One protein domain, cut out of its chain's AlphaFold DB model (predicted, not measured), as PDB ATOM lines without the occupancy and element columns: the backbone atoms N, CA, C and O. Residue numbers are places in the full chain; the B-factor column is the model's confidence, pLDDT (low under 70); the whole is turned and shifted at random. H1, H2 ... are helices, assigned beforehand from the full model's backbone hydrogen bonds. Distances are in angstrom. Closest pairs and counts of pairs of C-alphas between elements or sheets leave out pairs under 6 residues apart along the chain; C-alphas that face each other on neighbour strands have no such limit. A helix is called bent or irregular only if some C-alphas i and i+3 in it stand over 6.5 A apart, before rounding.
ATOM      1  N   SER A  10      -0.913 -22.873 -22.218       60.09
ATOM      2  CA  SER A  10      -0.300 -21.577 -21.888       60.09
ATOM      3  C   SER A  10      -1.119 -20.773 -20.872       60.09
ATOM      4  O   SER A  10      -0.542 -20.067 -20.052       60.09
ATOM      5  N   HIS A  11      -2.448 -20.922 -20.845       64.88
ATOM      6  CA  HIS A  11      -3.311 -20.216 -19.898       64.88
ATOM      7  C   HIS A  11      -3.198 -20.807 -18.486       64.88
ATOM      8  O   HIS A  11      -3.196 -20.070 -17.505       64.88
ATOM      9  N   THR A  12      -3.048 -22.132 -18.356       74.38
ATOM     10  CA  THR A  12      -2.815 -22.769 -17.047       74.38
ATOM     11  C   THR A  12      -1.418 -22.469 -16.511       74.38
ATOM     12  O   THR A  12      -1.272 -22.205 -15.316       74.38
ATOM     13  N   ALA A  13      -0.400 -22.446 -17.376       76.31
ATOM     14  CA  ALA A  13       0.957 -22.074 -16.994       76.31
ATOM     15  C   ALA A  13       1.066 -20.583 -16.623       76.31
ATOM     16  O   ALA A  13       1.597 -20.277 -15.559       76.31
ATOM     17  N   ALA A  14       0.483 -19.664 -17.402       81.25
ATOM     18  CA  ALA A  14       0.465 -18.232 -17.082       81.25
ATOM     19  C   ALA A  14      -0.301 -17.930 -15.782       81.25
ATOM     20  O   ALA A  14       0.184 -17.162 -14.950       81.25
ATOM     21  N   SER A  15      -1.444 -18.587 -15.544       84.19
ATOM     22  CA  SER A  15      -2.133 -18.528 -14.247       84.19
ATOM     23  C   SER A  15      -1.277 -19.083 -13.109       84.19
ATOM     24  O   SER A  15      -1.246 -18.493 -12.033       84.19
ATOM     25  N   SER A  16      -0.546 -20.180 -13.331       88.06
ATOM     26  CA  SER A  16       0.349 -20.746 -12.317       88.06
ATOM     27  C   SER A  16       1.501 -19.803 -11.969       88.06
ATOM     28  O   SER A  16       1.760 -19.591 -10.784       88.06
ATOM     29  N   VAL A  17       2.163 -19.215 -12.973       89.50
ATOM     30  CA  VAL A  17       3.213 -18.207 -12.771       89.50
ATOM     31  C   VAL A  17       2.639 -17.016 -12.006       89.50
ATOM     32  O   VAL A  17       3.172 -16.650 -10.963       89.50
ATOM     33  N   SER A  18       1.510 -16.468 -12.464       89.19
ATOM     34  CA  SER A  18       0.860 -15.315 -11.832       89.19
ATOM     35  C   SER A  18       0.526 -15.566 -10.358       89.19
ATOM     36  O   SER A  18       0.859 -14.743  -9.505       89.19
ATOM     37  N   HIS A  19      -0.040 -16.733 -10.039       90.25
ATOM     38  CA  HIS A  19      -0.380 -17.114  -8.669       90.25
ATOM     39  C   HIS A  19       0.839 -17.238  -7.755       90.25
ATOM     40  O   HIS A  19       0.845 -16.758  -6.616       90.25
ATOM     41  N   LYS A  20       1.905 -17.869  -8.254       93.31
ATOM     42  CA  LYS A  20       3.148 -18.034  -7.499       93.31
ATOM     43  C   LYS A  20       3.853 -16.702  -7.271       93.31
ATOM     44  O   LYS A  20       4.315 -16.455  -6.162       93.31
ATOM     45  N   LEU A  21       3.868 -15.820  -8.270       92.62
ATOM     46  CA  LEU A  21       4.397 -14.463  -8.130       92.62
ATOM     47  C   LEU A  21       3.583 -13.636  -7.127       92.62
ATOM     48  O   LEU A  21       4.171 -12.922  -6.318       92.62
ATOM     49  N   ALA A  22       2.252 -13.765  -7.113       90.88
ATOM     50  CA  ALA A  22       1.413 -13.067  -6.140       90.88
ATOM     51  C   ALA A  22       1.697 -13.548  -4.713       90.88
ATOM     52  O   ALA A  22       1.887 -12.746  -3.795       90.88
ATOM     53  N   THR A  23       1.799 -14.867  -4.546       90.56
ATOM     54  CA  THR A  23       2.139 -15.501  -3.268       90.56
ATOM     55  C   THR A  23       3.532 -15.081  -2.796       90.56
ATOM     56  O   THR A  23       3.687 -14.661  -1.651       90.56
ATOM     57  N   ALA A  24       4.536 -15.112  -3.678       92.69
ATOM     58  CA  ALA A  24       5.885 -14.636  -3.379       92.69
ATOM     59  C   ALA A  24       5.888 -13.153  -2.975       92.69
ATOM     60  O   ALA A  24       6.475 -12.798  -1.957       92.69
ATOM     61  N   CYS A  25       5.178 -12.293  -3.714       91.75
ATOM     62  CA  CYS A  25       5.076 -10.866  -3.408       91.75
ATOM     63  C   CYS A  25       4.448 -10.613  -2.031       91.75
ATOM     64  O   CYS A  25       4.872  -9.694  -1.328       91.75
ATOM     65  N   SER A  26       3.458 -11.414  -1.626       89.25
ATOM     66  CA  SER A  26       2.856 -11.322  -0.292       89.25
ATOM     67  C   SER A  26       3.864 -11.685   0.804       89.25
ATOM     68  O   SER A  26       4.006 -10.939   1.774       89.25
ATOM     69  N   TRP A  27       4.627 -12.768   0.625       91.31
ATOM     70  CA  TRP A  27       5.692 -13.151   1.559       91.31
ATOM     71  C   TRP A  27       6.803 -12.106   1.647       91.31
ATOM     72  O   TRP A  27       7.228 -11.770   2.746       91.31
ATOM     73  N   LEU A  28       7.232 -11.534   0.520       92.94
ATOM     74  CA  LEU A  28       8.236 -10.467   0.501       92.94
ATOM     75  C   LEU A  28       7.729  -9.180   1.161       92.94
ATOM     76  O   LEU A  28       8.460  -8.538   1.910       92.94
ATOM     77  N   THR A  29       6.466  -8.816   0.934       90.75
ATOM     78  CA  THR A  29       5.842  -7.650   1.583       90.75
ATOM     79  C   THR A  29       5.784  -7.848   3.095       90.75
ATOM     80  O   THR A  29       6.099  -6.937   3.859       90.75
ATOM     81  N   HIS A  30       5.444  -9.058   3.537       88.38
ATOM     82  CA  HIS A  30       5.489  -9.411   4.948       88.38
ATOM     83  C   HIS A  30       6.929  -9.380   5.497       88.38
ATOM     84  O   HIS A  30       7.174  -8.749   6.527       88.38
ATOM     85  N   ALA A  31       7.899  -9.942   4.770       91.50
ATOM     86  CA  ALA A  31       9.317  -9.899   5.119       91.50
ATOM     87  C   ALA A  31       9.829  -8.459   5.289       91.50
ATOM     88  O   ALA A  31      10.574  -8.190   6.229       91.50
ATOM     89  N   ALA A  32       9.399  -7.517   4.443       91.19
ATOM     90  CA  ALA A  32       9.771  -6.106   4.561       91.19
ATOM     91  C   ALA A  32       9.317  -5.511   5.907       91.19
ATOM     92  O   ALA A  32      10.119  -4.927   6.634       91.19
ATOM     93  N   ILE A  33       8.062  -5.754   6.301       89.06
ATOM     94  CA  ILE A  33       7.499  -5.299   7.584       89.06
ATOM     95  C   ILE A  33       8.252  -5.926   8.768       89.06
ATOM     96  O   ILE A  33       8.573  -5.260   9.759       89.06
ATOM     97  N   VAL A  34       8.555  -7.224   8.685       90.06
ATOM     98  CA  VAL A  34       9.300  -7.933   9.733       90.06
ATOM     99  C   VAL A  34      10.747  -7.433   9.816       90.06
ATOM    100  O   VAL A  34      11.274  -7.279  10.921       90.06
ATOM    101  N   ALA A  35      11.382  -7.118   8.685       91.75
ATOM    102  CA  ALA A  35      12.724  -6.547   8.631       91.75
ATOM    103  C   ALA A  35      12.777  -5.153   9.273       91.75
ATOM    104  O   ALA A  35      13.649  -4.911  10.110       91.75
ATOM    105  N   GLU A  36      11.820  -4.267   8.975       89.94
ATOM    106  CA  GLU A  36      11.695  -2.959   9.636       89.94
ATOM    107  C   GLU A  36      11.594  -3.104  11.159       89.94
ATOM    108  O   GLU A  36      12.303  -2.434  11.920       89.94
ATOM    109  N   ARG A  37      10.758  -4.040  11.624       88.50
ATOM    110  CA  ARG A  37      10.640  -4.356  13.052       88.50
ATOM    111  C   ARG A  37      11.959  -4.845  13.629       88.50
ATOM    112  O   ARG A  37      12.356  -4.361  14.689       88.50
ATOM    113  N   LEU A  38      12.651  -5.759  12.950       90.38
ATOM    114  CA  LEU A  38      13.944  -6.284  13.389       90.38
ATOM    115  C   LEU A  38      14.985  -5.165  13.541       90.38
ATOM    116  O   LEU A  38      15.669  -5.110  14.565       90.38
ATOM    117  N   VAL A  39      15.049  -4.235  12.582       91.12
ATOM    118  CA  VAL A  39      15.921  -3.046  12.624       91.12
ATOM    119  C   VAL A  39      15.605  -2.152  13.825       91.12
ATOM    120  O   VAL A  39      16.517  -1.649  14.493       91.12
ATOM    121  N   ALA A  40      14.323  -1.971  14.148       88.44
ATOM    122  CA  ALA A  40      13.913  -1.161  15.292       88.44
ATOM    123  C   ALA A  40      14.370  -1.773  16.633       88.44
ATOM    124  O   ALA A  40      14.884  -1.062  17.511       88.44
ATOM    125  N   ILE A  41      14.221  -3.094  16.787       87.19
ATOM    126  CA  ILE A  41      14.411  -3.787  18.071       87.19
ATOM    127  C   ILE A  41      15.817  -4.357  18.295       87.19
ATOM    128  O   ILE A  41      16.189  -4.596  19.449       87.19
ATOM    129  N   ASP A  42      16.602  -4.596  17.241       89.25
ATOM    130  CA  ASP A  42      17.945  -5.169  17.343       89.25
ATOM    131  C   ASP A  42      19.028  -4.171  16.898       89.25
ATOM    132  O   ASP A  42      19.158  -3.877  15.707       89.25
ATOM    133  N   PRO A  43      19.873  -3.684  17.828       89.25
ATOM    134  CA  PRO A  43      20.994  -2.812  17.499       89.25
ATOM    135  C   PRO A  43      21.948  -3.363  16.435       89.25
ATOM    136  O   PRO A  43      22.594  -2.567  15.765       89.25
ATOM    137  N   HIS A  44      22.046  -4.688  16.261       88.69
ATOM    138  CA  HIS A  44      22.901  -5.283  15.228       88.69
ATOM    139  C   HIS A  44      22.468  -4.917  13.802       88.69
ATOM    140  O   HIS A  44      23.303  -4.847  12.903       88.69
ATOM    141  N   TYR A  45      21.174  -4.669  13.613       89.69
ATOM    142  CA  TYR A  45      20.584  -4.317  12.328       89.69
ATOM    143  C   TYR A  45      20.445  -2.801  12.155       89.69
ATOM    144  O   TYR A  45      19.919  -2.340  11.150       89.69
ATOM    145  N   ARG A  46      20.928  -1.988  13.102       88.44
ATOM    146  CA  ARG A  46      20.957  -0.533  12.928       88.44
ATOM    147  C   ARG A  46      22.141  -0.152  12.041       88.44
ATOM    148  O   ARG A  46      23.275  -0.515  12.337       88.44
ATOM    149  N   GLY A  47      21.881   0.614  10.984       89.75
ATOM    150  CA  GLY A  47      22.897   1.036  10.015       89.75
ATOM    151  C   GLY A  47      22.932   0.138   8.782       89.75
ATOM    152  O   GLY A  47      21.887  -0.341   8.346       89.75
ATOM    153  N   THR A  48      24.127  -0.081   8.228       90.44
ATOM    154  CA  THR A  48      24.321  -0.716   6.912       90.44
ATOM    155  C   THR A  48      23.660  -2.086   6.812       90.44
ATOM    156  O   THR A  48      22.874  -2.293   5.907       90.44
ATOM    157  N   THR A  49      23.843  -2.972   7.796       92.12
ATOM    158  CA  THR A  49      23.233  -4.316   7.790       92.12
ATOM    159  C   THR A  49      21.716  -4.288   7.584       92.12
ATOM    160  O   THR A  49      21.179  -5.064   6.800       92.12
ATOM    161  N   GLY A  50      21.005  -3.421   8.310       90.38
ATOM    162  CA  GLY A  50      19.552  -3.317   8.183       90.38
ATOM    163  C   GLY A  50      19.107  -2.572   6.932       90.38
ATOM    164  O   GLY A  50      18.019  -2.849   6.439       90.38
ATOM    165  N   TRP A  51      19.931  -1.648   6.431       92.50
ATOM    166  CA  TRP A  51      19.702  -0.969   5.156       92.50
ATOM    167  C   TRP A  51      19.849  -1.940   3.987       92.50
ATOM    168  O   TRP A  51      18.911  -2.074   3.214       92.50
ATOM    169  N   ASP A  52      20.960  -2.670   3.917       95.31
ATOM    170  CA  ASP A  52      21.241  -3.657   2.870       95.31
ATOM    171  C   ASP A  52      20.157  -4.747   2.846       95.31
ATOM    172  O   ASP A  52      19.649  -5.105   1.788       95.31
ATOM    173  N   LEU A  53      19.730  -5.214   4.027       93.88
ATOM    174  CA  LEU A  53      18.615  -6.151   4.171       93.88
ATOM    175  C   LEU A  53      17.302  -5.599   3.590       93.88
ATOM    176  O   LEU A  53      16.613  -6.307   2.863       93.88
ATOM    177  N   GLN A  54      16.932  -4.360   3.929       92.69
ATOM    178  CA  GLN A  54      15.692  -3.747   3.440       92.69
ATOM    179  C   GLN A  54      15.746  -3.465   1.938       92.69
ATOM    180  O   GLN A  54      14.751  -3.681   1.255       92.69
ATOM    181  N   ILE A  55      16.894  -3.005   1.432       94.88
ATOM    182  CA  ILE A  55      17.113  -2.765   0.002       94.88
ATOM    183  C   ILE A  55      16.909  -4.068  -0.766       94.88
ATOM    184  O   ILE A  55      16.038  -4.111  -1.624       94.88
ATOM    185  N   ALA A  56      17.586  -5.148  -0.371       95.94
ATOM    186  CA  ALA A  56      17.459  -6.437  -1.044       95.94
ATOM    187  C   ALA A  56      16.007  -6.958  -1.057       95.94
ATOM    188  O   ALA A  56      15.509  -7.415  -2.078       95.94
ATOM    189  N   ILE A  57      15.265  -6.834   0.052       95.38
ATOM    190  CA  ILE A  57      13.846  -7.240   0.074       95.38
ATOM    191  C   ILE A  57      12.996  -6.366  -0.864       95.38
ATOM    192  O   ILE A  57      12.124  -6.879  -1.566       95.38
ATOM    193  N   ASN A  58      13.234  -5.054  -0.889       94.25
ATOM    194  CA  ASN A  58      12.492  -4.126  -1.742       94.25
ATOM    195  C   ASN A  58      12.812  -4.306  -3.232       94.25
ATOM    196  O   ASN A  58      11.907  -4.179  -4.064       94.25
ATOM    197  N   ASP A  59      14.056  -4.634  -3.566       95.12
ATOM    198  CA  ASP A  59      14.484  -4.942  -4.931       95.12
ATOM    199  C   ASP A  59      13.812  -6.237  -5.410       95.12
ATOM    200  O   ASP A  59      13.149  -6.222  -6.450       95.12
ATOM    201  N   ALA A  60      13.767  -7.282  -4.570       95.31
ATOM    202  CA  ALA A  60      13.021  -8.506  -4.873       95.31
ATOM    203  C   ALA A  60      11.531  -8.227  -5.158       95.31
ATOM    204  O   ALA A  60      10.959  -8.732  -6.128       95.31
ATOM    205  N   ILE A  61      10.877  -7.391  -4.337       92.88
ATOM    206  CA  ILE A  61       9.480  -6.970  -4.563       92.88
ATOM    207  C   ILE A  61       9.347  -6.231  -5.898       92.88
ATOM    208  O   ILE A  61       8.360  -6.413  -6.618       92.88
ATOM    209  N   THR A  62      10.315  -5.376  -6.219       91.56
ATOM    210  CA  THR A  62      10.324  -4.573  -7.441       91.56
ATOM    211  C   THR A  62      10.440  -5.461  -8.673       91.56
ATOM    212  O   THR A  62       9.631  -5.305  -9.589       91.56
ATOM    213  N   HIS A  63      11.346  -6.440  -8.670       92.12
ATOM    214  CA  HIS A  63      11.497  -7.410  -9.752       92.12
ATOM    215  C   HIS A  63      10.230  -8.251  -9.956       92.12
ATOM    216  O   HIS A  63       9.731  -8.348 -11.080       92.12
ATOM    217  N   VAL A  64       9.602  -8.739  -8.879       91.56
ATOM    218  CA  VAL A  64       8.327  -9.477  -8.972       91.56
ATOM    219  C   VAL A  64       7.206  -8.616  -9.563       91.56
ATOM    220  O   VAL A  64       6.472  -9.057 -10.451       91.56
ATOM    221  N   LYS A  65       7.059  -7.368  -9.106       88.69
ATOM    222  CA  LYS A  65       6.034  -6.450  -9.634       88.69
ATOM    223  C   LYS A  65       6.310  -6.052 -11.082       88.69
ATOM    224  O   LYS A  65       5.361  -5.896 -11.853       88.69
ATOM    225  N   ALA A  66       7.577  -5.885 -11.455       85.19
ATOM    226  CA  ALA A  66       7.979  -5.603 -12.826       85.19
ATOM    227  C   ALA A  66       7.612  -6.769 -13.751       85.19
ATOM    228  O   ALA A  66       6.917  -6.534 -14.739       85.19
ATOM    229  N   ALA A  67       7.952  -8.007 -13.376       86.81
ATOM    230  CA  ALA A  67       7.598  -9.221 -14.114       86.81
ATOM    231  C   ALA A  67       6.089  -9.296 -14.404       86.81
ATOM    232  O   ALA A  67       5.644  -9.513 -15.529       86.81
ATOM    233  N   VAL A  68       5.271  -9.029 -13.387       86.19
ATOM    234  CA  VAL A  68       3.807  -9.088 -13.508       86.19
ATOM    235  C   VAL A  68       3.266  -7.981 -14.402       86.19
ATOM    236  O   VAL A  68       2.349  -8.219 -15.188       86.19
ATOM    237  N   ARG A  69       3.820  -6.770 -14.290       85.19
ATOM    238  CA  ARG A  69       3.375  -5.604 -15.058       85.19
ATOM    239  C   ARG A  69       3.755  -5.701 -16.532       85.19
ATOM    240  O   ARG A  69       2.922  -5.378 -17.372       85.19
ATOM    241  N   VAL A  70       4.990  -6.096 -16.843       81.81
ATOM    242  CA  VAL A  70       5.499  -6.164 -18.225       81.81
ATOM    243  C   VAL A  70       4.706  -7.181 -19.048       81.81
ATOM    244  O   VAL A  70       4.383  -6.914 -20.202       81.81
ATOM    245  N   HIS A  71       4.309  -8.295 -18.430       79.06
ATOM    246  CA  HIS A  71       3.597  -9.382 -19.107       79.06
ATOM    247  C   HIS A  71       2.090  -9.416 -18.824       79.06
ATOM    248  O   HIS A  71       1.421 -10.387 -19.179       79.06
ATOM    249  N   ASP A  72       1.549  -8.365 -18.194       82.06
ATOM    250  CA  ASP A  72       0.122  -8.237 -17.874       82.06
ATOM    251  C   ASP A  72      -0.435  -9.495 -17.170       82.06
ATOM    252  O   ASP A  72      -1.530  -9.984 -17.459       82.06
ATOM    253  N   LEU A  73       0.354 -10.070 -16.251       83.19
ATOM    254  CA  LEU A  73       0.004 -11.322 -15.571       83.19
ATOM    255  C   LEU A  73      -1.105 -11.144 -14.531       83.19
ATOM    256  O   LEU A  73      -1.711 -12.126 -14.094       83.19
ATOM    257  N   SER A  74      -1.395  -9.902 -14.147       83.12
ATOM    258  CA  SER A  74      -2.415  -9.560 -13.154       83.12
ATOM    259  C   SER A  74      -3.819 -10.016 -13.554       83.12
ATOM    260  O   SER A  74      -4.627 -10.331 -12.686       83.12
ATOM    261  N   LYS A  75      -4.110 -10.137 -14.857       83.25
ATOM    262  CA  LYS A  75      -5.402 -10.651 -15.348       83.25
ATOM    263  C   LYS A  75      -5.642 -12.126 -15.033       83.25
ATOM    264  O   LYS A  75      -6.785 -12.574 -15.077       83.25
ATOM    265  N   PHE A  76      -4.580 -12.883 -14.754       83.81
ATOM    266  CA  PHE A  76      -4.662 -14.325 -14.536       83.81
ATOM    267  C   PHE A  76      -4.823 -14.720 -13.068       83.81
ATOM    268  O   PHE A  76      -5.162 -15.875 -12.810       83.81
ATOM    269  N   ASP A  77      -4.598 -13.799 -12.124       82.44
ATOM    270  CA  ASP A  77      -4.823 -14.049 -10.701       82.44
ATOM    271  C   ASP A  77      -5.481 -12.829 -10.018       82.44
ATOM    272  O   ASP A  77      -4.890 -11.748  -9.954       82.44
ATOM    273  N   PRO A  78      -6.701 -12.976  -9.465       81.19
ATOM    274  CA  PRO A  78      -7.419 -11.878  -8.825       81.19
ATOM    275  C   PRO A  78      -6.733 -11.344  -7.557       81.19
ATOM    276  O   PRO A  78      -7.054 -10.238  -7.125       81.19
ATOM    277  N   SER A  79      -5.782 -12.062  -6.957       79.06
ATOM    278  CA  SER A  79      -5.006 -11.569  -5.810       79.06
ATOM    279  C   SER A  79      -4.200 -10.307  -6.136       79.06
ATOM    280  O   SER A  79      -4.033  -9.464  -5.257       79.06
ATOM    281  N   TRP A  80      -3.826 -10.095  -7.406       80.62
ATOM    282  CA  TRP A  80      -3.211  -8.848  -7.878       80.62
ATOM    283  C   TRP A  80      -4.145  -7.641  -7.818       80.62
ATOM    284  O   TRP A  80      -3.688  -6.510  -7.676       80.62
ATOM    285  N   SER A  81      -5.456  -7.869  -7.934       68.56
ATOM    286  CA  SER A  81      -6.469  -6.806  -7.934       68.56
ATOM    287  C   SER A  81      -6.828  -6.302  -6.532       68.56
ATOM    288  O   SER A  81      -7.587  -5.344  -6.393       68.56
ATOM    289  N   SER A  82      -6.288  -6.928  -5.483       53.94
ATOM    290  CA  SER A  82      -6.707  -6.696  -4.109       53.94
ATOM    291  C   SER A  82      -5.584  -6.170  -3.216       53.94
ATOM    292  O   SER A  82      -4.427  -6.578  -3.297       53.94
ATOM    293  N   ARG A  83      -6.009  -5.366  -2.234       46.28
ATOM    294  CA  ARG A  83      -5.377  -5.159  -0.917       46.28
ATOM    295  C   ARG A  83      -4.819  -6.442  -0.270       46.28
ATOM    296  O   ARG A  83      -4.016  -6.349   0.646       46.28
ATOM    297  N   ALA A  84      -5.196  -7.631  -0.747       47.62
ATOM    298  CA  ALA A  84      -4.720  -8.944  -0.312       47.62
ATOM    299  C   ALA A  84      -3.193  -9.154  -0.380       47.62
ATOM    300  O   ALA A  84      -2.671  -9.883   0.455       47.62
ATOM    301  N   ILE A  85      -2.456  -8.508  -1.294       54.53
ATOM    302  CA  ILE A  85      -0.976  -8.560  -1.247       54.53
ATOM    303  C   ILE A  85      -0.444  -7.812  -0.008       54.53
ATOM    304  O   ILE A  85       0.614  -8.157   0.514       54.53
ATOM    305  N   HIS A  86      -1.199  -6.829   0.492       47.84
ATOM    306  CA  HIS A  86      -0.815  -5.938   1.586       47.84
ATOM    307  C   HIS A  86      -1.371  -6.329   2.969       47.84
ATOM    308  O   HIS A  86      -0.692  -6.086   3.966       47.84
ATOM    309  N   ASP A  87      -2.563  -6.930   3.060       46.12
ATOM    310  CA  ASP A  87      -3.341  -6.889   4.312       46.12
ATOM    311  C   ASP A  87      -3.434  -8.227   5.078       46.12
ATOM    312  O   ASP A  87      -3.385  -8.225   6.309       46.12
ATOM    313  N   SER A  88      -3.527  -9.384   4.409       50.88
ATOM    314  CA  SER A  88      -3.894 -10.649   5.082       50.88
ATOM    315  C   SER A  88      -2.788 -11.264   5.951       50.88
ATOM    316  O   SER A  88      -3.087 -11.844   6.995       50.88
ATOM    317  N   ASN A  89      -1.518 -11.106   5.571       51.94
ATOM    318  CA  ASN A  89      -0.377 -11.588   6.364       51.94
ATOM    319  C   ASN A  89       0.106 -10.555   7.391       51.94
ATOM    320  O   ASN A  89       0.744 -10.906   8.384       51.94
ATOM    321  N   THR A  90      -0.233  -9.283   7.181       56.16
ATOM    322  CA  THR A  90       0.201  -8.180   8.037       56.16
ATOM    323  C   THR A  90      -0.518  -8.216   9.384       56.16
ATOM    324  O   THR A  90       0.130  -8.113  10.419       56.16
ATOM    325  N   GLU A  91      -1.834  -8.430   9.421       56.28
ATOM    326  CA  GLU A  91      -2.630  -8.258  10.648       56.28
ATOM    327  C   GLU A  91      -2.386  -9.354  11.713       56.28
ATOM    328  O   GLU A  91      -2.181  -9.063  12.898       56.28
ATOM    329  N   CYS A  92      -2.328 -10.626  11.299       53.81
ATOM    330  CA  CYS A  92      -2.115 -11.764  12.204       53.81
ATOM    331  C   CYS A  92      -0.709 -11.751  12.826       53.81
ATOM    332  O   CYS A  92      -0.534 -11.935  14.035       53.81
ATOM    333  N   THR A  93       0.305 -11.457  12.015       60.19
ATOM    334  CA  THR A  93       1.700 -11.505  12.450       60.19
ATOM    335  C   THR A  93       2.125 -10.261  13.217       60.19
ATOM    336  O   THR A  93       2.892 -10.360  14.179       60.19
ATOM    337  N   THR A  94       1.565  -9.097  12.865       63.00
ATOM    338  CA  THR A  94       1.717  -7.858  13.641       63.00
ATOM    339  C   THR A  94       1.250  -8.095  15.074       63.00
ATOM    340  O   THR A  94       2.000  -7.822  16.009       63.00
ATOM    341  N   THR A  95       0.098  -8.748  15.246       66.38
ATOM    342  CA  THR A  95      -0.481  -9.066  16.558       66.38
ATOM    343  C   THR A  95       0.372 -10.052  17.366       66.38
ATOM    344  O   THR A  95       0.587  -9.850  18.567       66.38
ATOM    345  N   ALA A  96       0.899 -11.110  16.741       68.12
ATOM    346  CA  ALA A  96       1.772 -12.076  17.415       68.12
ATOM    347  C   ALA A  96       3.092 -11.433  17.880       68.12
ATOM    348  O   ALA A  96       3.499 -11.596  19.033       68.12
ATOM    349  N   LEU A  97       3.734 -10.651  17.010       69.38
ATOM    350  CA  LEU A  97       4.961  -9.921  17.332       69.38
ATOM    351  C   LEU A  97       4.726  -8.816  18.371       69.38
ATOM    352  O   LEU A  97       5.569  -8.626  19.245       69.38
ATOM    353  N   ASP A  98       3.582  -8.131  18.334       70.94
ATOM    354  CA  ASP A  98       3.221  -7.100  19.314       70.94
ATOM    355  C   ASP A  98       2.947  -7.716  20.685       70.94
ATOM    356  O   ASP A  98       3.387  -7.190  21.707       70.94
ATOM    357  N   THR A  99       2.321  -8.895  20.713       70.88
ATOM    358  CA  THR A  99       2.153  -9.688  21.936       70.88
ATOM    359  C   THR A  99       3.512 -10.117  22.496       70.88
ATOM    360  O   THR A  99       3.764 -10.001  23.698       70.88
ATOM    361  N   MET A 100       4.433 -10.569  21.638       72.06
ATOM    362  CA  MET A 100       5.804 -10.883  22.051       72.06
ATOM    363  C   MET A 100       6.548  -9.640  22.557       72.06
ATOM    364  O   MET A 100       7.290  -9.743  23.531       72.06
ATOM    365  N   ALA A 101       6.349  -8.474  21.939       73.06
ATOM    366  CA  ALA A 101       6.979  -7.219  22.338       73.06
ATOM    367  C   ALA A 101       6.444  -6.708  23.683       73.06
ATOM    368  O   ALA A 101       7.232  -6.327  24.551       73.06
ATOM    369  N   TYR A 102       5.129  -6.794  23.901       71.44
ATOM    370  CA  TYR A 102       4.482  -6.503  25.181       71.44
ATOM    371  C   TYR A 102       5.056  -7.378  26.305       71.44
ATOM    372  O   TYR A 102       5.497  -6.873  27.338       71.44
ATOM    373  N   ASN A 103       5.162  -8.688  26.062       66.88
ATOM    374  CA  ASN A 103       5.752  -9.636  27.008       66.88
ATOM    375  C   ASN A 103       7.276  -9.467  27.167       66.88
ATOM    376  O   ASN A 103       7.846  -9.885  28.172       66.88
ATOM    377  N   ALA A 104       7.963  -8.866  26.192       72.38
ATOM    378  CA  ALA A 104       9.393  -8.582  26.271       72.38
ATOM    379  C   ALA A 104       9.714  -7.347  27.117       72.38
ATOM    380  O   ALA A 104      10.742  -7.336  27.800       72.38
ATOM    381  N   GLY A 105       8.833  -6.342  27.121       64.56
ATOM    382  CA  GLY A 105       8.986  -5.120  27.916       64.56
ATOM    383  C   GLY A 105       9.011  -5.361  29.429       64.56
ATOM    384  O   GLY A 105       9.532  -4.537  30.177       64.56
ATOM    385  N   THR A 106       8.518  -6.513  29.890       65.31
ATOM    386  CA  THR A 106       8.509  -6.886  31.309       65.31
ATOM    387  C   THR A 106       9.805  -7.572  31.768       65.31
ATOM    388  O   THR A 106      10.097  -7.562  32.963       65.31
ATOM    389  N   HIS A 107      10.644  -8.111  30.859       65.88
ATOM    390  CA  HIS A 107      11.868  -8.851  31.222       65.88
ATOM    391  C   HIS A 107      12.998  -8.789  30.167       65.88
ATOM    392  O   HIS A 107      12.796  -9.045  28.983       65.88
ATOM    393  N   ARG A 108      14.267  -8.625  30.596       66.69
ATOM    394  CA  ARG A 108      15.459  -8.673  29.700       66.69
ATOM    395  C   ARG A 108      15.586  -9.973  28.887       66.69
ATOM    396  O   ARG A 108      16.126  -9.949  27.781       66.69
ATOM    397  N   ALA A 109      15.125 -11.101  29.428       72.25
ATOM    398  CA  ALA A 109      15.075 -12.376  28.707       72.25
ATOM    399  C   ALA A 109      14.086 -12.323  27.528       72.25
ATOM    400  O   ALA A 109      14.391 -12.827  26.446       72.25
ATOM    401  N   GLY A 110      12.966 -11.618  27.702       77.00
ATOM    402  CA  GLY A 110      11.964 -11.409  26.665       77.00
ATOM    403  C   GLY A 110      12.498 -10.606  25.477       77.00
ATOM    404  O   GLY A 110      12.258 -10.983  24.337       77.00
ATOM    405  N   HIS A 111      13.357  -9.605  25.698       79.44
ATOM    406  CA  HIS A 111      14.011  -8.874  24.596       79.44
ATOM    407  C   HIS A 111      14.931  -9.741  23.719       79.44
ATOM    408  O   HIS A 111      15.133  -9.441  22.543       79.44
ATOM    409  N   ARG A 112      15.554 -10.795  24.265       81.94
ATOM    410  CA  ARG A 112      16.335 -11.741  23.442       81.94
ATOM    411  C   ARG A 112      15.423 -12.691  22.674       81.94
ATOM    412  O   ARG A 112      15.713 -12.982  21.518       81.94
ATOM    413  N   ALA A 113      14.349 -13.155  23.313       81.75
ATOM    414  CA  ALA A 113      13.357 -14.018  22.685       81.75
ATOM    415  C   ALA A 113      12.651 -13.309  21.521       81.75
ATOM    416  O   ALA A 113      12.575 -13.882  20.442       81.75
ATOM    417  N   LEU A 114      12.251 -12.045  21.704       85.31
ATOM    418  CA  LEU A 114      11.646 -11.220  20.659       85.31
ATOM    419  C   LEU A 114      12.562 -11.104  19.438       85.31
ATOM    420  O   LEU A 114      12.160 -11.472  18.345       85.31
ATOM    421  N   ARG A 115      13.824 -10.691  19.630       88.38
ATOM    422  CA  ARG A 115      14.793 -10.556  18.527       88.38
ATOM    423  C   ARG A 115      14.982 -11.852  17.742       88.38
ATOM    424  O   ARG A 115      14.966 -11.835  16.517       88.38
ATOM    425  N   ARG A 116      15.134 -12.981  18.444       87.88
ATOM    426  CA  ARG A 116      15.248 -14.296  17.796       87.88
ATOM    427  C   ARG A 116      13.967 -14.690  17.069       87.88
ATOM    428  O   ARG A 116      14.065 -15.195  15.960       87.88
ATOM    429  N   GLY A 117      12.803 -14.455  17.671       88.25
ATOM    430  CA  GLY A 117      11.505 -14.737  17.061       88.25
ATOM    431  C   GLY A 117      11.288 -13.936  15.780       88.25
ATOM    432  O   GLY A 117      10.960 -14.517  14.753       88.25
ATOM    433  N   THR A 118      11.562 -12.629  15.807       90.75
ATOM    434  CA  THR A 118      11.461 -11.748  14.634       90.75
ATOM    435  C   THR A 118      12.443 -12.151  13.533       90.75
ATOM    436  O   THR A 118      12.046 -12.249  12.379       90.75
ATOM    437  N   ALA A 119      13.703 -12.445  13.870       91.75
ATOM    438  CA  ALA A 119      14.686 -12.884  12.878       91.75
ATOM    439  C   ALA A 119      14.341 -14.261  12.277       91.75
ATOM    440  O   ALA A 119      14.535 -14.482  11.084       91.75
ATOM    441  N   TRP A 120      13.818 -15.188  13.086       91.12
ATOM    442  CA  TRP A 120      13.371 -16.499  12.609       91.12
ATOM    443  C   TRP A 120      12.174 -16.374  11.667       91.12
ATOM    444  O   TRP A 120      12.174 -16.992  10.609       91.12
ATOM    445  N   LEU A 121      11.197 -15.537  12.018       90.62
ATOM    446  CA  LEU A 121      10.046 -15.263  11.167       90.62
ATOM    447  C   LEU A 121      10.478 -14.665   9.823       90.62
ATOM    448  O   LEU A 121      10.091 -15.187   8.785       90.62
ATOM    449  N   LEU A 122      11.364 -13.664   9.840       93.19
ATOM    450  CA  LEU A 122      11.922 -13.088   8.616       93.19
ATOM    451  C   LEU A 122      12.592 -14.157   7.741       93.19
ATOM    452  O   LEU A 122      12.381 -14.208   6.534       93.19
ATOM    453  N   SER A 123      13.374 -15.049   8.356       94.31
ATOM    454  CA  SER A 123      14.006 -16.165   7.648       94.31
ATOM    455  C   SER A 123      12.996 -17.137   7.027       94.31
ATOM    456  O   SER A 123      13.337 -17.773   6.028       94.31
ATOM    457  N   GLN A 124      11.811 -17.301   7.621       92.88
ATOM    458  CA  GLN A 124      10.742 -18.154   7.093       92.88
ATOM    459  C   GLN A 124       9.983 -17.467   5.959       92.88
ATOM    460  O   GLN A 124       9.716 -18.097   4.940       92.88
ATOM    461  N   ASP A 125       9.695 -16.173   6.091       92.56
ATOM    462  CA  ASP A 125       9.051 -15.397   5.030       92.56
ATOM    463  C   ASP A 125       9.904 -15.394   3.757       92.56
ATOM    464  O   ASP A 125       9.403 -15.661   2.665       92.56
ATOM    465  N   LEU A 126      11.217 -15.185   3.901       95.06
ATOM    466  CA  LEU A 126      12.158 -15.254   2.782       95.06
ATOM    467  C   LEU A 126      12.245 -16.666   2.186       95.06
ATOM    468  O   LEU A 126      12.413 -16.802   0.977       95.06
ATOM    469  N   ALA A 127      12.111 -17.719   3.000       95.12
ATOM    470  CA  ALA A 127      12.121 -19.098   2.507       95.12
ATOM    471  C   ALA A 127      10.865 -19.388   1.677       95.12
ATOM    472  O   ALA A 127      10.972 -19.862   0.547       95.12
ATOM    473  N   ASN A 128       9.693 -19.006   2.187       94.31
ATOM    474  CA  ASN A 128       8.422 -19.147   1.481       94.31
ATOM    475  C   ASN A 128       8.400 -18.334   0.178       94.31
ATOM    476  O   ASN A 128       7.906 -18.816  -0.846       94.31
ATOM    477  N   ALA A 129       8.948 -17.114   0.191       94.25
ATOM    478  CA  ALA A 129       9.117 -16.313  -1.017       94.25
ATOM    479  C   ALA A 129      10.010 -17.035  -2.036       94.25
ATOM    480  O   ALA A 129       9.611 -17.203  -3.187       94.25
ATOM    481  N   PHE A 130      11.172 -17.532  -1.601       96.44
ATOM    482  CA  PHE A 130      12.117 -18.260  -2.448       96.44
ATOM    483  C   PHE A 130      11.500 -19.510  -3.093       96.44
ATOM    484  O   PHE A 130      11.680 -19.739  -4.289       96.44
ATOM    485  N   GLU A 131      10.748 -20.313  -2.334       95.94
ATOM    486  CA  GLU A 131      10.073 -21.507  -2.865       95.94
ATOM    487  C   GLU A 131       9.033 -21.149  -3.934       95.94
ATOM    488  O   GLU A 131       8.953 -21.799  -4.979       95.94
ATOM    489  N   ASN A 132       8.253 -20.089  -3.705       94.38
ATOM    490  CA  ASN A 132       7.255 -19.642  -4.672       94.38
ATOM    491  C   ASN A 132       7.896 -19.069  -5.938       94.38
ATOM    492  O   ASN A 132       7.430 -19.388  -7.030       94.38
ATOM    493  N   LEU A 133       8.979 -18.299  -5.807       95.88
ATOM    494  CA  LEU A 133       9.762 -17.803  -6.941       95.88
ATOM    495  C   LEU A 133      10.380 -18.950  -7.746       95.88
ATOM    496  O   LEU A 133      10.231 -18.988  -8.961       95.88
ATOM    497  N   THR A 134      10.968 -19.945  -7.076       95.38
ATOM    498  CA  THR A 134      11.521 -21.139  -7.739       95.38
ATOM    499  C   THR A 134      10.435 -21.879  -8.519       95.38
ATOM    500  O   THR A 134      10.597 -22.191  -9.696       95.38
ATOM    501  N   GLY A 135       9.270 -22.094  -7.904       91.19
ATOM    502  CA  GLY A 135       8.144 -22.700  -8.607       91.19
ATOM    503  C   GLY A 135       7.597 -21.828  -9.745       91.19
ATOM    504  O   GLY A 135       7.001 -22.363 -10.677       91.19
ATOM    505  N   ALA A 136       7.729 -20.499  -9.663       90.38
ATOM    506  CA  ALA A 136       7.326 -19.589 -10.731       90.38
ATOM    507  C   ALA A 136       8.282 -19.714 -11.922       90.38
ATOM    508  O   ALA A 136       7.798 -19.817 -13.046       90.38
ATOM    509  N   ALA A 137       9.594 -19.806 -11.671       90.56
ATOM    510  CA  ALA A 137      10.607 -20.070 -12.693       90.56
ATOM    511  C   ALA A 137      10.332 -21.397 -13.418       90.56
ATOM    512  O   ALA A 137      10.278 -21.441 -14.643       90.56
ATOM    513  N   GLU A 138      10.039 -22.471 -12.676       88.50
ATOM    514  CA  GLU A 138       9.679 -23.768 -13.269       88.50
ATOM    515  C   GLU A 138       8.425 -23.689 -14.155       88.50
ATOM    516  O   GLU A 138       8.363 -24.313 -15.218       88.50
ATOM    517  N   SER A 139       7.405 -22.932 -13.733       85.69
ATOM    518  CA  SER A 139       6.201 -22.709 -14.538       85.69
ATOM    519  C   SER A 139       6.474 -21.813 -15.755       85.69
ATOM    520  O   SER A 139       5.881 -22.047 -16.809       85.69
ATOM    521  N   ALA A 140       7.379 -20.836 -15.647       83.44
ATOM    522  CA  ALA A 140       7.792 -19.970 -16.751       83.44
ATOM    523  C   ALA A 140       8.601 -20.744 -17.805       83.44
ATOM    524  O   ALA A 140       8.307 -20.644 -18.994       83.44
ATOM    525  N   ALA A 141       9.505 -21.632 -17.389       81.31
ATOM    526  CA  ALA A 141      10.234 -22.521 -18.295       81.31
ATOM    527  C   ALA A 141       9.290 -23.423 -19.118       81.31
ATOM    528  O   ALA A 141       9.547 -23.726 -20.282       81.31
ATOM    529  N   ARG A 142       8.140 -23.817 -18.551       76.38
ATOM    530  CA  ARG A 142       7.097 -24.551 -19.293       76.38
ATOM    531  C   ARG A 142       6.360 -23.684 -20.314       76.38
ATOM    532  O   ARG A 142       5.834 -24.244 -21.271       76.38
ATOM    533  N   LEU A 143       6.294 -22.362 -20.131       69.88
ATOM    534  CA  LEU A 143       5.786 -21.451 -21.164       69.88
ATOM    535  C   LEU A 143       6.748 -21.404 -22.354       69.88
ATOM    536  O   LEU A 143       6.286 -21.479 -23.485       69.88
ATOM    537  N   VAL A 144       8.060 -21.376 -22.091       67.25
ATOM    538  CA  VAL A 144       9.103 -21.423 -23.132       67.25
ATOM    539  C   VAL A 144       9.070 -22.751 -23.898       67.25
ATOM    540  O   VAL A 144       9.171 -22.762 -25.116       67.25
ATOM    541  N   ALA A 145       8.888 -23.881 -23.207       63.81
ATOM    542  CA  ALA A 145       8.955 -25.209 -23.825       63.81
ATOM    543  C   ALA A 145       7.712 -25.625 -24.644       63.81
ATOM    544  O   ALA A 145       7.798 -26.581 -25.412       63.81
ATOM    545  N   ASN A 146       6.561 -24.958 -24.483       60.12
ATOM    546  CA  ASN A 146       5.328 -25.243 -25.239       60.12
ATOM    547  C   ASN A 146       5.202 -24.371 -26.509       60.12
ATOM    548  O   ASN A 146       4.096 -23.979 -26.877       60.12
ATOM    549  N   GLU A 147       6.328 -24.059 -27.158       53.25
ATOM    550  CA  GLU A 147       6.391 -23.441 -28.487       53.25
ATOM    551  C   GLU A 147       5.579 -24.256 -29.513       53.25
ATOM    552  O   GLU A 147       6.074 -25.211 -30.110       53.25
ATOM    553  N   ASP A 148       4.335 -23.850 -29.769       48.66
ATOM    554  CA  ASP A 148       3.761 -24.016 -31.101       48.66
ATOM    555  C   ASP A 148       4.364 -22.906 -31.975       48.66
ATOM    556  O   ASP A 148       4.258 -21.720 -31.661       48.66
ATOM    557  N   ALA A 149       5.038 -23.312 -33.053       45.28
ATOM    558  CA  ALA A 149       5.972 -22.531 -33.876       45.28
ATOM    559  C   ALA A 149       5.434 -21.238 -34.541       45.28
ATOM    560  O   ALA A 149       6.171 -20.597 -35.289       45.28
ATOM    561  N   ASP A 150       4.189 -20.840 -34.275       49.44
ATOM    562  CA  ASP A 150       3.515 -19.703 -34.912       49.44
ATOM    563  C   ASP A 150       3.305 -18.488 -33.984       49.44
ATOM    564  O   ASP A 150       2.911 -17.428 -34.472       49.44
ATOM    565  N   ASP A 151       3.588 -18.583 -32.674       52.66
ATOM    566  CA  ASP A 151       3.384 -17.466 -31.734       52.66
ATOM    567  C   ASP A 151       4.669 -17.071 -30.983       52.66
ATOM    568  O   ASP A 151       4.886 -17.384 -29.810       52.66
ATOM    569  N   THR A 152       5.538 -16.326 -31.675       54.41
ATOM    570  CA  THR A 152       6.829 -15.817 -31.167       54.41
ATOM    571  C   THR A 152       6.710 -14.898 -29.943       54.41
ATOM    572  O   THR A 152       7.721 -14.506 -29.363       54.41
ATOM    573  N   SER A 153       5.493 -14.509 -29.553       57.47
ATOM    574  CA  SER A 153       5.246 -13.611 -28.424       57.47
ATOM    575  C   SER A 153       5.458 -14.292 -27.065       57.47
ATOM    576  O   SER A 153       5.961 -13.660 -26.138       57.47
ATOM    577  N   PHE A 154       5.167 -15.593 -26.948       55.31
ATOM    578  CA  PHE A 154       5.272 -16.319 -25.677       55.31
ATOM    579  C   PHE A 154       6.711 -16.703 -25.301       55.31
ATOM    580  O   PHE A 154       7.031 -16.733 -24.112       55.31
ATOM    581  N   GLY A 155       7.594 -16.917 -26.283       55.09
ATOM    582  CA  GLY A 155       9.019 -17.175 -26.040       55.09
ATOM    583  C   GLY A 155       9.739 -15.969 -25.428       55.09
ATOM    584  O   GLY A 155      10.463 -16.115 -24.446       55.09
ATOM    585  N   ALA A 156       9.469 -14.761 -25.938       61.12
ATOM    586  CA  ALA A 156       9.999 -13.521 -25.365       61.12
ATOM    587  C   ALA A 156       9.459 -13.265 -23.944       61.12
ATOM    588  O   ALA A 156      10.219 -12.906 -23.052       61.12
ATOM    589  N   ILE A 157       8.168 -13.538 -23.713       65.88
ATOM    590  CA  ILE A 157       7.548 -13.439 -22.382       65.88
ATOM    591  C   ILE A 157       8.207 -14.401 -21.385       65.88
ATOM    592  O   ILE A 157       8.454 -14.023 -20.246       65.88
ATOM    593  N   GLY A 158       8.497 -15.639 -21.790       64.88
ATOM    594  CA  GLY A 158       9.133 -16.625 -20.917       64.88
ATOM    595  C   GLY A 158      10.556 -16.240 -20.494       64.88
ATOM    596  O   GLY A 158      10.876 -16.359 -19.316       64.88
ATOM    597  N   TRP A 159      11.367 -15.718 -21.419       67.88
ATOM    598  CA  TRP A 159      12.737 -15.256 -21.142       67.88
ATOM    599  C   TRP A 159      12.790 -14.032 -20.219       67.88
ATOM    600  O   TRP A 159      13.589 -13.983 -19.280       67.88
ATOM    601  N   ASP A 160      11.922 -13.052 -20.464       75.06
ATOM    602  CA  ASP A 160      11.827 -11.859 -19.620       75.06
ATOM    603  C   ASP A 160      11.315 -12.216 -18.209       75.06
ATOM    604  O   ASP A 160      11.807 -11.683 -17.209       75.06
ATOM    605  N   LEU A 161      10.376 -13.171 -18.104       82.19
ATOM    606  CA  LEU A 161       9.908 -13.705 -16.821       82.19
ATOM    607  C   LEU A 161      11.006 -14.448 -16.065       82.19
ATOM    608  O   LEU A 161      11.136 -14.252 -14.861       82.19
ATOM    609  N   GLU A 162      11.774 -15.295 -16.748       81.62
ATOM    610  CA  GLU A 162      12.882 -16.038 -16.146       81.62
ATOM    611  C   GLU A 162      13.920 -15.079 -15.559       81.62
ATOM    612  O   GLU A 162      14.245 -15.185 -14.380       81.62
ATOM    613  N   THR A 163      14.321 -14.060 -16.325       85.75
ATOM    614  CA  THR A 163      15.292 -13.049 -15.879       85.75
ATOM    615  C   THR A 163      14.809 -12.313 -14.627       85.75
ATOM    616  O   THR A 163      15.517 -12.251 -13.625       85.75
ATOM    617  N   ALA A 164      13.574 -11.802 -14.637       87.75
ATOM    618  CA  ALA A 164      13.046 -11.057 -13.497       87.75
ATOM    619  C   ALA A 164      12.832 -11.938 -12.249       87.75
ATOM    620  O   ALA A 164      12.945 -11.457 -11.118       87.75
ATOM    621  N   ILE A 165      12.508 -13.222 -12.430       92.69
ATOM    622  CA  ILE A 165      12.391 -14.176 -11.320       92.69
ATOM    623  C   ILE A 165      13.772 -14.515 -10.752       92.69
ATOM    624  O   ILE A 165      13.920 -14.570  -9.530       92.69
ATOM    625  N   ASP A 166      14.774 -14.702 -11.608       92.50
ATOM    626  CA  ASP A 166      16.149 -14.970 -11.195       92.50
ATOM    627  C   ASP A 166      16.756 -13.793 -10.427       92.50
ATOM    628  O   ASP A 166      17.348 -14.007  -9.365       92.50
ATOM    629  N   ASP A 167      16.529 -12.560 -10.884       95.00
ATOM    630  CA  ASP A 167      16.938 -11.351 -10.164       95.00
ATOM    631  C   ASP A 167      16.276 -11.291  -8.775       95.00
ATOM    632  O   ASP A 167      16.955 -11.128  -7.759       95.00
ATOM    633  N   ALA A 168      14.967 -11.558  -8.685       95.12
ATOM    634  CA  ALA A 168      14.276 -11.627  -7.396       95.12
ATOM    635  C   ALA A 168      14.827 -12.739  -6.475       95.12
ATOM    636  O   ALA A 168      14.905 -12.565  -5.257       95.12
ATOM    637  N   LEU A 169      15.218 -13.894  -7.025       96.75
ATOM    638  CA  LEU A 169      15.849 -14.979  -6.264       96.75
ATOM    639  C   LEU A 169      17.240 -14.584  -5.747       96.75
ATOM    640  O   LEU A 169      17.607 -14.972  -4.632       96.75
ATOM    641  N   ILE A 170      18.018 -13.842  -6.540       96.50
ATOM    642  CA  ILE A 170      19.316 -13.288  -6.134       96.50
ATOM    643  C   ILE A 170      19.122 -12.324  -4.966       96.50
ATOM    644  O   ILE A 170      19.759 -12.503  -3.926       96.50
ATOM    645  N   ASP A 171      18.172 -11.402  -5.077       97.38
ATOM    646  CA  ASP A 171      17.877 -10.419  -4.037       97.38
ATOM    647  C   ASP A 171      17.424 -11.071  -2.722       97.38
ATOM    648  O   ASP A 171      17.857 -10.688  -1.633       97.38
ATOM    649  N   VAL A 172      16.611 -12.132  -2.785       96.50
ATOM    650  CA  VAL A 172      16.225 -12.898  -1.587       96.50
ATOM    651  C   VAL A 172      17.440 -13.550  -0.919       96.50
ATOM    652  O   VAL A 172      17.549 -13.561   0.314       96.50
ATOM    653  N   ARG A 173      18.384 -14.084  -1.703       96.31
ATOM    654  CA  ARG A 173      19.638 -14.628  -1.158       96.31
ATOM    655  C   ARG A 173      20.495 -13.524  -0.544       96.31
ATOM    656  O   ARG A 173      21.076 -13.738   0.520       96.31
ATOM    657  N   ASP A 174      20.546 -12.350  -1.160       95.88
ATOM    658  CA  ASP A 174      21.290 -11.207  -0.638       95.88
ATOM    659  C   ASP A 174      20.684 -10.673   0.660       95.88
ATOM    660  O   ASP A 174      21.424 -10.460   1.622       95.88
ATOM    661  N   ALA A 175      19.356 -10.620   0.776       94.31
ATOM    662  CA  ALA A 175      18.668 -10.338   2.035       94.31
ATOM    663  C   ALA A 175      19.068 -11.341   3.136       94.31
ATOM    664  O   ALA A 175      19.432 -10.957   4.253       94.31
ATOM    665  N   MET A 176      19.081 -12.640   2.818       95.06
ATOM    666  CA  MET A 176      19.497 -13.695   3.748       95.06
ATOM    667  C   MET A 176      20.960 -13.566   4.197       95.06
ATOM    668  O   MET A 176      21.267 -13.790   5.378       95.06
ATOM    669  N   ARG A 177      21.864 -13.199   3.279       93.31
ATOM    670  CA  ARG A 177      23.292 -12.970   3.558       93.31
ATOM    671  C   ARG A 177      23.499 -11.707   4.392       93.31
ATOM    672  O   ARG A 177      24.158 -11.785   5.433       93.31
ATOM    673  N   ALA A 178      22.896 -10.587   3.991       90.62
ATOM    674  CA  ALA A 178      22.959  -9.304   4.688       90.62
ATOM    675  C   ALA A 178      22.455  -9.441   6.129       90.62
ATOM    676  O   ALA A 178      23.154  -9.087   7.078       90.62
ATOM    677  N   GLY A 179      21.297 -10.079   6.314       86.50
ATOM    678  CA  GLY A 179      20.734 -10.331   7.636       86.50
ATOM    679  C   GLY A 179      21.418 -11.455   8.421       86.50
ATOM    680  O   GLY A 179      21.071 -11.693   9.574       86.50
ATOM    681  N   ARG A 180      22.384 -12.184   7.843       89.50
ATOM    682  CA  ARG A 180      23.030 -13.357   8.472       89.50
ATOM    683  C   ARG A 180      22.013 -14.386   8.997       89.50
ATOM    684  O   ARG A 180      22.263 -15.068   9.997       89.50
TER     685      ARG A 180
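This is residues 10 to 180 of the 192 residues of an uncharacterized protein of Mycobacterium avium subsp. hominissuis (UniProt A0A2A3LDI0). This is a rod-shaped bundle of five long helices running up and down: H6 and H1 lie side by side in the middle, the pair H2 and H7 packs along one side of them, and H5 packs on H1 and H6 on the other side. The short H3 and H4 lie beside H1 on the way from H2 to H5, and residues 148 to 153 stick out at one end. The printed part has 171 residues, with seven named helices, H1 to H7 in chain order, and no named strand; the class is all helix. It is compact, with a radius of gyration of the C-alphas of 18.0 A, and spans 67 by 29 by 19 A.

Find C-alpha 108 at (15.459, -8.673, 29.700); from there H6, the longest helix, runs 56.4 A to residue 145. H1, residues 10 to 41, begins at C-alpha 10 at (-0.300, -21.577, -21.888) and is 46.1 A long. H2 is residues 48 to 70, 31.9 A. H3, residues 73 to 76, and H4, residues 78 to 81, are short. H5, residues 84 to 104, is 30.1 A long, with a kink of 34 degrees near residue 92; it is irregular, with C-alphas 86 and 89 7.4 A apart. H7, residues 152 to 178, runs 39.9 A to C-alpha 178 at (22.959, -9.304, 4.688).

Start at H6, which touches H1, opposite ways at a shallow tilt of 19 degrees; their closest C-alphas, Ala 24 and Ala 129, are 4.3 A apart. H6 and H7 form a hairpin, closest at the C-alphas of Val 144 and Gly 155, 5.1 A. H7 touches H2, opposite ways at a shallow tilt of 13 degrees, closest at the C-alphas of Ala 60 and Ala 168, 4.2 A. H1, the hub, forms a hairpin with H2, closest at the C-alphas of Val 39 and Gly 50, 5.7 A. H1 and H7 are near each other, while H2 and H6 are apart. Residues 84 to 90 of H5 touch H1, and the closest C-alphas, Ser 26 and Ile 85, are 4.8 A apart. Residues 97 to 104 of H5 touch H6 in a hairpin, closest at the C-alphas of Ala 104 and Gly 110, 3.8 A. Residues 14 to 19 of H1 touch H3, closest at the C-alphas of Ser 15 and Phe 76, 4.9 A. H4 only just touches H1, with 3 pairs of C-alphas within 8 A, the closest being Ala 22 and Trp 80 at 6.5 A. In H1 and H2 every O i to N i+4 pair is within hydrogen-bond range; H5 has 12 of 17, H6 33 of 34 and H7 22 of 23.

Look for the farthest C-alphas at Thr 106 and Asp 150, 67.6 A apart. The printed part has no cut, and no link is long. Its mean pLDDT is 81.3; low values, under 70, are found in 41 residues, among them 81 to 97 and 143 to 159.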